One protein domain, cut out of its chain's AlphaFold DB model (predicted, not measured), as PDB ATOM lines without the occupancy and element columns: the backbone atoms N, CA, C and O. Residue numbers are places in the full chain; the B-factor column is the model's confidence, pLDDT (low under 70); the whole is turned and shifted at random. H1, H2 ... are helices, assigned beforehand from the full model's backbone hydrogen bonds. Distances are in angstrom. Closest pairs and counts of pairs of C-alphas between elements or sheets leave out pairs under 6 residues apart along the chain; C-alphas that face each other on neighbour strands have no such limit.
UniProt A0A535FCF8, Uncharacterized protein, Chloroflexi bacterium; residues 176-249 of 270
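What this domain is: This is residues 176 to 249 of the 270 residues of an uncharacterized protein of Chloroflexi bacterium (UniProt A0A535FCF8). Two helices, the kinked H3 and H2, spread from each other as a wide V, with the short H1 in the angle between them; H4 sits by itself beyond H3 at one end of the long axis. At the other end of that axis, past the far end of H2, the chain turns and folds back to the beginning of H3 through residues 202 to 216, a long stretch with no named element. The printed part has 74 residues with four named helices, H1, H2, H3 and H4 in chain order, and no named strand; the class is all helix. The whole is only just compact, close to loose, with a radius of gyration of the C-alphas of 13.4 A, and its spans of 38 by 19 by 18 A make it only just elongated.

Where its parts are: The longest helix, H3, takes residues 217 to 232 and is 20.4 A long, from C-alpha 217 at (7.711, 12.628, 34.608) to C-alpha 232 at (3.085, 31.116, 27.208). H2, residues 189 to 201, is 18.3 A long. H1, residues 176 to 183, measures 10.4 A and begins with C-alpha 176 at (-5.850, 18.047, 43.125). H4, residues 238 to 247, measures 14.2 A and ends with C-alpha 247 at (10.353, 27.462, 15.417).

How they stand to each other: H3 has a kink of 30 degrees near residue 226. H3 touches H1 with residues 223 to 228 alone, the closest C-alphas being those of Arg 182 and Ala 227, 4.5 A apart. These two helices run the same way at a shallow tilt of 34 degrees, only just short of steep. H2 touches H3 with residues 189 to 193 alone; the closest C-alphas, of Ala 189 and His 221, are 5.2 A apart. H2 and H3 run opposite ways at a steep tilt of 69 degrees, only just short of about perpendicular. H1 and H2 are close but not clearly touching, with the closest C-alphas, of Ile 181 and Leu 196, 7.4 A apart; they run opposite ways at a steep tilt of 53 degrees. H4 is apart from H1, H2 and H3. In H1, H2 and H4 every O i to N i+4 pair is within hydrogen-bond range; in H3 10 of 12 are.

The domain as a whole: The two C-alphas farthest apart, those of Gly 207 and Arg 247, are 40.5 A from each other. The printed part, residues 176 to 249, has no cut. The link from H2 to H3, 15 residues, is long; those from H1 to H2 and from H3 to H4 are tight. The mean pLDDT of the printed part is 73.3, and the model's confidence is low, under 70, in residues 211 to 214 and 228 to 249.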
ATOM      1  N   LYS A 176      -6.606  17.192  42.200       75.06
ATOM      2  CA  LYS A 176      -5.850  18.047  43.125       75.06
ATOM      3  C   LYS A 176      -4.424  18.357  42.660       75.06
ATOM      4  O   LYS A 176      -3.942  19.458  42.864       75.06
ATOM      5  N   VAL A 177      -3.743  17.401  42.016       77.50
ATOM      6  CA  VAL A 177      -2.399  17.633  41.446       77.50
ATOM      7  C   VAL A 177      -2.489  18.556  40.244       77.50
ATOM      8  O   VAL A 177      -1.634  19.410  40.061       77.50
ATOM      9  N   ARG A 178      -3.514  18.377  39.407       79.81
ATOM     10  CA  ARG A 178      -3.710  19.196  38.208       79.81
ATOM     11  C   ARG A 178      -4.009  20.641  38.578       79.81
ATOM     12  O   ARG A 178      -3.431  21.540  37.984       79.81
ATOM     13  N   GLU A 179      -4.878  20.834  39.566       79.88
ATOM     14  CA  GLU A 179      -5.195  22.143  40.142       79.88
ATOM     15  C   GLU A 179      -3.946  22.769  40.756       79.88
ATOM     16  O   GLU A 179      -3.586  23.877  40.387       79.88
ATOM     17  N   TRP A 180      -3.192  22.018  41.563       87.06
ATOM     18  CA  TRP A 180      -1.961  22.535  42.154       87.06
ATOM     19  C   TRP A 180      -0.911  22.941  41.106       87.06
ATOM     20  O   TRP A 180      -0.314  24.004  41.235       87.06
ATOM     21  N   ILE A 181      -0.705  22.138  40.049       86.12
ATOM     22  CA  ILE A 181       0.218  22.473  38.947       86.12
ATOM     23  C   ILE A 181      -0.244  23.734  38.208       86.12
ATOM     24  O   ILE A 181       0.590  24.558  37.841       86.12
ATOM     25  N   ARG A 182      -1.556  23.887  37.992       82.94
ATOM     26  CA  ARG A 182      -2.143  25.084  37.380       82.94
ATOM     27  C   ARG A 182      -1.910  26.329  38.224       82.94
ATOM     28  O   ARG A 182      -1.575  27.370  37.675       82.94
ATOM     29  N   ASP A 183      -2.068  26.203  39.532       85.25
ATOM     30  CA  ASP A 183      -2.010  27.338  40.447       85.25
ATOM     31  C   ASP A 183      -0.553  27.676  40.848       85.25
ATOM     32  O   ASP A 183      -0.279  28.773  41.326       85.25
ATOM     33  N   ASN A 184       0.403  26.762  40.607       86.62
ATOM     34  CA  ASN A 184       1.828  26.915  40.931       86.62
ATOM     35  C   ASN A 184       2.749  26.577  39.737       86.62
ATOM     36  O   ASN A 184       3.550  25.636  39.830       86.62
ATOM     37  N   PRO A 185       2.669  27.309  38.611       83.50
ATOM     38  CA  PRO A 185       3.521  27.063  37.456       83.50
ATOM     39  C   PRO A 185       4.987  27.431  37.747       83.50
ATOM     40  O   PRO A 185       5.306  28.493  38.284       83.50
ATOM     41  N   ARG A 186       5.909  26.550  37.366       84.88
ATOM     42  CA  ARG A 186       7.364  26.754  37.381       84.88
ATOM     43  C   ARG A 186       7.875  26.995  35.967       84.88
ATOM     44  O   ARG A 186       7.212  26.647  35.001       84.88
ATOM     45  N   SER A 187       9.065  27.569  35.833       77.50
ATOM     46  CA  SER A 187       9.653  27.915  34.531       77.50
ATOM     47  C   SER A 187      10.029  26.709  33.667       77.50
ATOM     48  O   SER A 187      10.139  26.838  32.454       77.50
ATOM     49  N   THR A 188      10.223  25.529  34.263       78.06
ATOM     50  CA  THR A 188      10.554  24.301  33.531       78.06
ATOM     51  C   THR A 188       9.773  23.108  34.069       78.06
ATOM     52  O   THR A 188       9.435  23.047  35.252       78.06
ATOM     53  N   ALA A 189       9.541  22.108  33.214       78.44
ATOM     54  CA  ALA A 189       8.885  20.860  33.603       78.44
ATOM     55  C   ALA A 189       9.647  20.101  34.707       78.44
ATOM     56  O   ALA A 189       9.031  19.456  35.558       78.44
ATOM     57  N   LEU A 190      10.983  20.185  34.707       80.81
ATOM     58  CA  LEU A 190      11.830  19.564  35.724       80.81
ATOM     59  C   LEU A 190      11.642  20.254  37.079       80.81
ATOM     60  O   LEU A 190      11.318  19.579  38.055       80.81
ATOM     61  N   ALA A 191      11.718  21.589  37.112       82.44
ATOM     62  CA  ALA A 191      11.458  22.367  38.322       82.44
ATOM     63  C   ALA A 191      10.018  22.176  38.827       82.44
ATOM     64  O   ALA A 191       9.791  22.060  40.029       82.44
ATOM     65  N   GLN A 192       9.038  22.073  37.918       90.00
ATOM     66  CA  GLN A 192       7.653  21.772  38.288       90.00
ATOM     67  C   GLN A 192       7.546  20.431  39.007       90.00
ATOM     68  O   GLN A 192       6.835  20.311  40.003       90.00
ATOM     69  N   ARG A 193       8.224  19.406  38.487       88.06
ATOM     70  CA  ARG A 193       8.207  18.068  39.073       88.06
ATOM     71  C   ARG A 193       8.851  18.054  40.451       88.06
ATOM     72  O   ARG A 193       8.276  17.465  41.360       88.06
ATOM     73  N   GLU A 194      10.025  18.654  40.599       89.19
ATOM     74  CA  GLU A 194      10.721  18.714  41.887       89.19
ATOM     75  C   GLU A 194       9.865  19.415  42.938       89.19
ATOM     76  O   GLU A 194       9.638  18.858  44.015       89.19
ATOM     77  N   GLU A 195       9.291  20.564  42.588       91.06
ATOM     78  CA  GLU A 195       8.439  21.310  43.506       91.06
ATOM     79  C   GLU A 195       7.152  20.553  43.843       91.06
ATOM     80  O   GLU A 195       6.762  20.494  45.005       91.06
ATOM     81  N   LEU A 196       6.515  19.909  42.862       89.62
ATOM     82  CA  LEU A 196       5.327  19.092  43.104       89.62
ATOM     83  C   LEU A 196       5.622  17.949  44.086       89.62
ATOM     84  O   LEU A 196       4.821  17.669  44.978       89.62
ATOM     85  N   LEU A 197       6.767  17.278  43.938       89.50
ATOM     86  CA  LEU A 197       7.173  16.206  44.850       89.50
ATOM     87  C   LEU A 197       7.461  16.746  46.256       89.50
ATOM     88  O   LEU A 197       7.095  16.099  47.241       89.50
ATOM     89  N   LEU A 198       8.065  17.933  46.365       90.44
ATOM     90  CA  LEU A 198       8.267  18.616  47.643       90.44
ATOM     91  C   LEU A 198       6.937  19.020  48.291       90.44
ATOM     92  O   LEU A 198       6.756  18.752  49.474       90.44
ATOM     93  N   ALA A 199       5.991  19.578  47.536       87.50
ATOM     94  CA  ALA A 199       4.661  19.958  48.014       87.50
ATOM     95  C   ALA A 199       3.874  18.747  48.541       87.50
ATOM     96  O   ALA A 199       3.268  18.797  49.613       87.50
ATOM     97  N   ILE A 200       3.954  17.605  47.846       87.19
ATOM     98  CA  ILE A 200       3.376  16.339  48.321       87.19
ATOM     99  C   ILE A 200       4.063  15.887  49.615       87.19
ATOM    100  O   ILE A 200       3.382  15.497  50.562       87.19
ATOM    101  N   LYS A 201       5.399  15.974  49.694       87.12
ATOM    102  CA  LYS A 201       6.163  15.618  50.901       87.12
ATOM    103  C   LYS A 201       5.837  16.527  52.093       87.12
ATOM    104  O   LYS A 201       5.828  16.052  53.223       87.12
ATOM    105  N   ARG A 202       5.551  17.807  51.844       88.94
ATOM    106  CA  ARG A 202       5.114  18.798  52.843       88.94
ATOM    107  C   ARG A 202       3.652  18.624  53.267       88.94
ATOM    108  O   ARG A 202       3.229  19.250  54.230       88.94
ATOM    109  N   GLY A 203       2.885  17.777  52.578       82.81
ATOM    110  CA  GLY A 203       1.465  17.565  52.859       82.81
ATOM    111  C   GLY A 203       0.543  18.652  52.297       82.81
ATOM    112  O   GLY A 203      -0.637  18.667  52.636       82.81
ATOM    113  N   GLU A 204       1.039  19.524  51.412       85.19
ATOM    114  CA  GLU A 204       0.254  20.597  50.778       85.19
ATOM    115  C   GLU A 204      -0.844  20.040  49.855       85.19
ATOM    116  O   GLU A 204      -1.876  20.676  49.649       85.19
ATOM    117  N   ILE A 205      -0.650  18.825  49.324       82.50
ATOM    118  CA  ILE A 205      -1.624  18.135  48.470       82.50
ATOM    119  C   ILE A 205      -2.164  16.891  49.199       82.50
ATOM    120  O   ILE A 205      -1.612  15.792  49.063       82.50
ATOM    121  N   PRO A 206      -3.253  17.022  49.978       74.75
ATOM    122  CA  PRO A 206      -3.719  15.959  50.858       74.75
ATOM    123  C   PRO A 206      -4.281  14.755  50.090       74.75
ATOM    124  O   PRO A 206      -5.141  14.888  49.205       74.75
ATOM    125  N   GLY A 207      -3.849  13.560  50.508       70.12
ATOM    126  CA  GLY A 207      -4.323  12.269  49.998       70.12
ATOM    127  C   GLY A 207      -3.509  11.691  48.837       70.12
ATOM    128  O   GLY A 207      -3.991  10.789  48.154       70.12
ATOM    129  N   ILE A 208      -2.295  12.197  48.592       74.12
ATOM    130  CA  ILE A 208      -1.432  11.751  47.491       74.12
ATOM    131  C   ILE A 208      -0.159  11.123  48.038       74.12
ATOM    132  O   ILE A 208       0.567  11.729  48.815       74.12
ATOM    133  N   GLN A 209       0.119   9.895  47.608       73.44
ATOM    134  CA  GLN A 209       1.353   9.194  47.948       73.44
ATOM    135  C   GLN A 209       2.449   9.513  46.922       73.44
ATOM    136  O   GLN A 209       2.189   9.487  45.718       73.44
ATOM    137  N   LEU A 210       3.682   9.740  47.390       71.44
ATOM    138  CA  LEU A 210       4.855  10.022  46.541       71.44
ATOM    139  C   LEU A 210       5.160   8.915  45.519       71.44
ATOM    140  O   LEU A 210       5.632   9.202  44.425       71.44
ATOM    141  N   ASN A 211       4.833   7.662  45.839       67.38
ATOM    142  CA  ASN A 211       5.088   6.509  44.967       67.38
ATOM    143  C   ASN A 211       3.923   6.218  44.008       67.38
ATOM    144  O   ASN A 211       3.801   5.123  43.459       67.38
ATOM    145  N   SER A 212       3.016   7.177  43.831       65.25
ATOM    146  CA  SER A 212       1.857   6.992  42.974       65.25
ATOM    147  C   SER A 212       2.257   6.918  41.501       65.25
ATOM    148  O   SER A 212       2.955   7.790  40.983       65.25
ATOM    149  N   ARG A 213       1.718   5.923  40.786       66.69
ATOM    150  CA  ARG A 213       1.917   5.707  39.337       66.69
ATOM    151  C   ARG A 213       1.558   6.912  38.455       66.69
ATOM    152  O   ARG A 213       1.879   6.925  37.272       66.69
ATOM    153  N   PHE A 214       0.847   7.892  39.008       66.25
ATOM    154  CA  PHE A 214       0.398   9.087  38.301       66.25
ATOM    155  C   PHE A 214       1.370  10.276  38.420       66.25
ATOM    156  O   PHE A 214       1.147  11.288  37.766       66.25
ATOM    157  N   LEU A 215       2.438  10.160  39.219       71.69
ATOM    158  CA  LEU A 215       3.511  11.159  39.357       71.69
ATOM    159  C   LEU A 215       4.673  10.892  38.385       71.69
ATOM    160  O   LEU A 215       5.827  11.233  38.656       71.69
ATOM    161  N   SER A 216       4.390  10.242  37.251       78.69
ATOM    162  CA  SER A 216       5.414   9.989  36.242       78.69
ATOM    163  C   SER A 216       5.889  11.311  35.620       78.69
ATOM    164  O   SER A 216       5.083  12.234  35.453       78.69
ATOM    165  N   PRO A 217       7.176  11.419  35.236       76.81
ATOM    166  CA  PRO A 217       7.711  12.628  34.608       76.81
ATOM    167  C   PRO A 217       6.888  13.091  33.400       76.81
ATOM    168  O   PRO A 217       6.576  14.272  33.289       76.81
ATOM    169  N   THR A 218       6.458  12.155  32.549       72.19
ATOM    170  CA  THR A 218       5.643  12.430  31.357       72.19
ATOM    171  C   THR A 218       4.296  13.063  31.703       72.19
ATOM    172  O   THR A 218       3.901  14.052  31.091       72.19
ATOM    173  N   LEU A 219       3.601  12.529  32.714       73.06
ATOM    174  CA  LEU A 219       2.293  13.039  33.126       73.06
ATOM    175  C   LEU A 219       2.408  14.431  33.754       73.06
ATOM    176  O   LEU A 219       1.587  15.302  33.470       73.06
ATOM    177  N   ILE A 220       3.428  14.656  34.585       79.38
ATOM    178  CA  ILE A 220       3.667  15.965  35.205       79.38
ATOM    179  C   ILE A 220       4.034  16.995  34.136       79.38
ATOM    180  O   ILE A 220       3.465  18.081  34.140       79.38
ATOM    181  N   HIS A 221       4.906  16.646  33.186       79.06
ATOM    182  CA  HIS A 221       5.268  17.512  32.064       79.06
ATOM    183  C   HIS A 221       4.033  17.898  31.232       79.06
ATOM    184  O   HIS A 221       3.842  19.073  30.925       79.06
ATOM    185  N   PHE A 222       3.148  16.944  30.932       77.19
ATOM    186  CA  PHE A 222       1.903  17.222  30.212       77.19
ATOM    187  C   PHE A 222       1.028  18.261  30.936       77.19
ATOM    188  O   PHE A 222       0.593  19.242  30.332       77.19
ATOM    189  N   TRP A 223       0.780  18.069  32.236       77.19
ATOM    190  CA  TRP A 223      -0.065  18.987  33.010       77.19
ATOM    191  C   TRP A 223       0.618  20.325  33.291       77.19
ATOM    192  O   TRP A 223      -0.055  21.351  33.255       77.19
ATOM    193  N   TRP A 224       1.939  20.331  33.480       83.88
ATOM    194  CA  TRP A 224       2.741  21.550  33.541       83.88
ATOM    195  C   TRP A 224       2.590  22.363  32.268       83.88
ATOM    196  O   TRP A 224       2.276  23.539  32.339       83.88
ATOM    197  N   ARG A 225       2.731  21.737  31.097       72.12
ATOM    198  CA  ARG A 225       2.576  22.425  29.815       72.12
ATOM    199  C   ARG A 225       1.162  22.978  29.644       72.12
ATOM    200  O   ARG A 225       1.017  24.081  29.142       72.12
ATOM    201  N   LYS A 226       0.117  22.277  30.097       73.00
ATOM    202  CA  LYS A 226      -1.253  22.826  30.075       73.00
ATOM    203  C   LYS A 226      -1.439  24.022  31.020       73.00
ATOM    204  O   LYS A 226      -2.209  24.910  30.686       73.00
ATOM    205  N   ALA A 227      -0.737  24.050  32.152       74.38
ATOM    206  CA  ALA A 227      -0.755  25.150  33.121       74.38
ATOM    207  C   ALA A 227       0.120  26.350  32.718       74.38
ATOM    208  O   ALA A 227      -0.263  27.501  32.884       74.38
ATOM    209  N   TYR A 228       1.306  26.084  32.183       68.69
ATOM    210  CA  TYR A 228       2.260  27.090  31.727       68.69
ATOM    211  C   TYR A 228       1.866  27.643  30.355       68.69
ATOM    212  O   TYR A 228       2.054  28.818  30.055       68.69
ATOM    213  N   GLY A 229       1.250  26.794  29.533       61.62
ATOM    214  CA  GLY A 229       0.700  27.131  28.233       61.62
ATOM    215  C   GLY A 229      -0.366  28.215  28.303       61.62
ATOM    216  O   GLY A 229      -0.357  29.101  27.467       61.62
ATOM    217  N   THR A 230      -1.205  28.258  29.342       57.16
ATOM    218  CA  THR A 230      -2.154  29.375  29.525       57.16
ATOM    219  C   THR A 230      -1.485  30.748  29.686       57.16
ATOM    220  O   THR A 230      -2.158  31.757  29.518       57.16
ATOM    221  N   THR A 231      -0.180  30.799  29.973       55.00
ATOM    222  CA  THR A 231       0.622  32.034  30.044       55.00
ATOM    223  C   THR A 231       1.632  32.203  28.902       55.00
ATOM    224  O   THR A 231       2.061  33.322  28.652       55.00
ATOM    225  N   ALA A 232       2.027  31.119  28.227       54.38
ATOM    226  CA  ALA A 232       3.085  31.116  27.208       54.38
ATOM    227  C   ALA A 232       2.572  30.903  25.773       54.38
ATOM    228  O   ALA A 232       3.311  31.114  24.816       54.38
ATOM    229  N   TYR A 233       1.330  30.450  25.610       59.72
ATOM    230  CA  TYR A 233       0.733  30.221  24.304       59.72
ATOM    231  C   TYR A 233       0.186  31.508  23.707       59.72
ATOM    232  O   TYR A 233      -0.546  32.257  24.346       59.72
ATOM    233  N   ILE A 234       0.555  31.732  22.450       62.72
ATOM    234  CA  ILE A 234       0.164  32.898  21.659       62.72
ATOM    235  C   ILE A 234      -1.258  32.767  21.098       62.72
ATOM    236  O   ILE A 234      -1.804  33.748  20.603       62.72
ATOM    237  N   SER A 235      -1.851  31.568  21.163       63.28
ATOM    238  CA  SER A 235      -3.141  31.261  20.543       63.28
ATOM    239  C   SER A 235      -3.936  30.199  21.303       63.28
ATOM    240  O   SER A 235      -3.375  29.381  22.032       63.28
ATOM    241  N   GLU A 236      -5.253  30.168  21.102       57.22
ATOM    242  CA  GLU A 236      -6.088  29.021  21.487       57.22
ATOM    243  C   GLU A 236      -5.879  27.822  20.553       57.22
ATOM    244  O   GLU A 236      -6.222  26.692  20.917       57.22
ATOM    245  N   ASP A 237      -5.299  28.048  19.367       57.34
ATOM    246  CA  ASP A 237      -4.947  26.982  18.445       57.34
ATOM    247  C   ASP A 237      -3.707  26.224  18.958       57.34
ATOM    248  O   ASP A 237      -2.590  26.757  18.950       57.34
ATOM    249  N   PRO A 238      -3.851  24.953  19.386       53.25
ATOM    250  CA  PRO A 238      -2.716  24.144  19.816       53.25
ATOM    251  C   PRO A 238      -1.645  23.984  18.725       53.25
ATOM    252  O   PRO A 238      -0.490  23.708  19.048       53.25
ATOM    253  N   TRP A 239      -1.989  24.174  17.447       55.28
ATOM    254  CA  TRP A 239      -1.052  24.048  16.331       55.28
ATOM    255  C   TRP A 239      -0.195  25.287  16.126       55.28
ATOM    256  O   TRP A 239       1.007  25.136  15.928       55.28
ATOM    257  N   GLU A 240      -0.759  26.489  16.255       59.47
ATOM    258  CA  GLU A 240       0.035  27.724  16.258       59.47
ATOM    259  C   GLU A 240       1.043  27.713  17.407       59.47
ATOM    260  O   GLU A 240       2.200  28.088  17.230       59.47
ATOM    261  N   ASN A 241       0.648  27.175  18.558       59.66
ATOM    262  CA  ASN A 241       1.533  27.019  19.706       59.66
ATOM    263  C   ASN A 241       2.615  25.956  19.496       59.66
ATOM    264  O   ASN A 241       3.773  26.178  19.844       59.66
ATOM    265  N   ALA A 242       2.265  24.802  18.920       56.59
ATOM    266  CA  ALA A 242       3.239  23.768  18.582       56.59
ATOM    267  C   ALA A 242       4.237  24.263  17.524       56.59
ATOM    268  O   ALA A 242       5.439  24.046  17.668       56.59
ATOM    269  N   ALA A 243       3.759  24.970  16.498       58.41
ATOM    270  CA  ALA A 243       4.584  25.598  15.473       58.41
ATOM    271  C   ALA A 243       5.494  26.678  16.064       58.41
ATOM    272  O   ALA A 243       6.685  26.703  15.761       58.41
ATOM    273  N   HIS A 244       4.964  27.532  16.942       61.00
ATOM    274  CA  HIS A 244       5.730  28.557  17.648       61.00
ATOM    275  C   HIS A 244       6.868  27.940  18.472       61.00
ATOM    276  O   HIS A 244       8.023  28.304  18.273       61.00
ATOM    277  N   LEU A 245       6.574  26.923  19.288       57.59
ATOM    278  CA  LEU A 245       7.585  26.209  20.078       57.59
ATOM    279  C   LEU A 245       8.623  25.481  19.211       57.59
ATOM    280  O   LEU A 245       9.797  25.417  19.567       57.59
ATOM    281  N   LEU A 246       8.204  24.913  18.077       56.38
ATOM    282  CA  LEU A 246       9.114  24.237  17.153       56.38
ATOM    283  C   LEU A 246      10.025  25.225  16.427       56.38
ATOM    284  O   LEU A 246      11.194  24.913  16.246       56.38
ATOM    285  N   ARG A 247       9.531  26.408  16.043       55.47
ATOM    286  CA  ARG A 247      10.353  27.462  15.417       55.47
ATOM    287  C   ARG A 247      11.473  27.948  16.334       55.47
ATOM    288  O   ARG A 247      12.513  28.359  15.837       55.47
ATOM    289  N   GLU A 248      11.270  27.892  17.646       53.06
ATOM    290  CA  GLU A 248      12.283  28.263  18.638       53.06
ATOM    291  C   GLU A 248      13.290  27.138  18.931       53.06
ATOM    292  O   GLU A 248      14.302  27.365  19.595       53.06
ATOM    293  N   HIS A 249      13.056  25.919  18.436       49.50
ATOM    294  CA  HIS A 249      13.949  24.798  18.694       49.50
ATOM    295  C   HIS A 249      15.258  24.949  17.891       49.50
ATOM    296  O   HIS A 249      15.209  25.100  16.671       49.50
TER     297      HIS A 249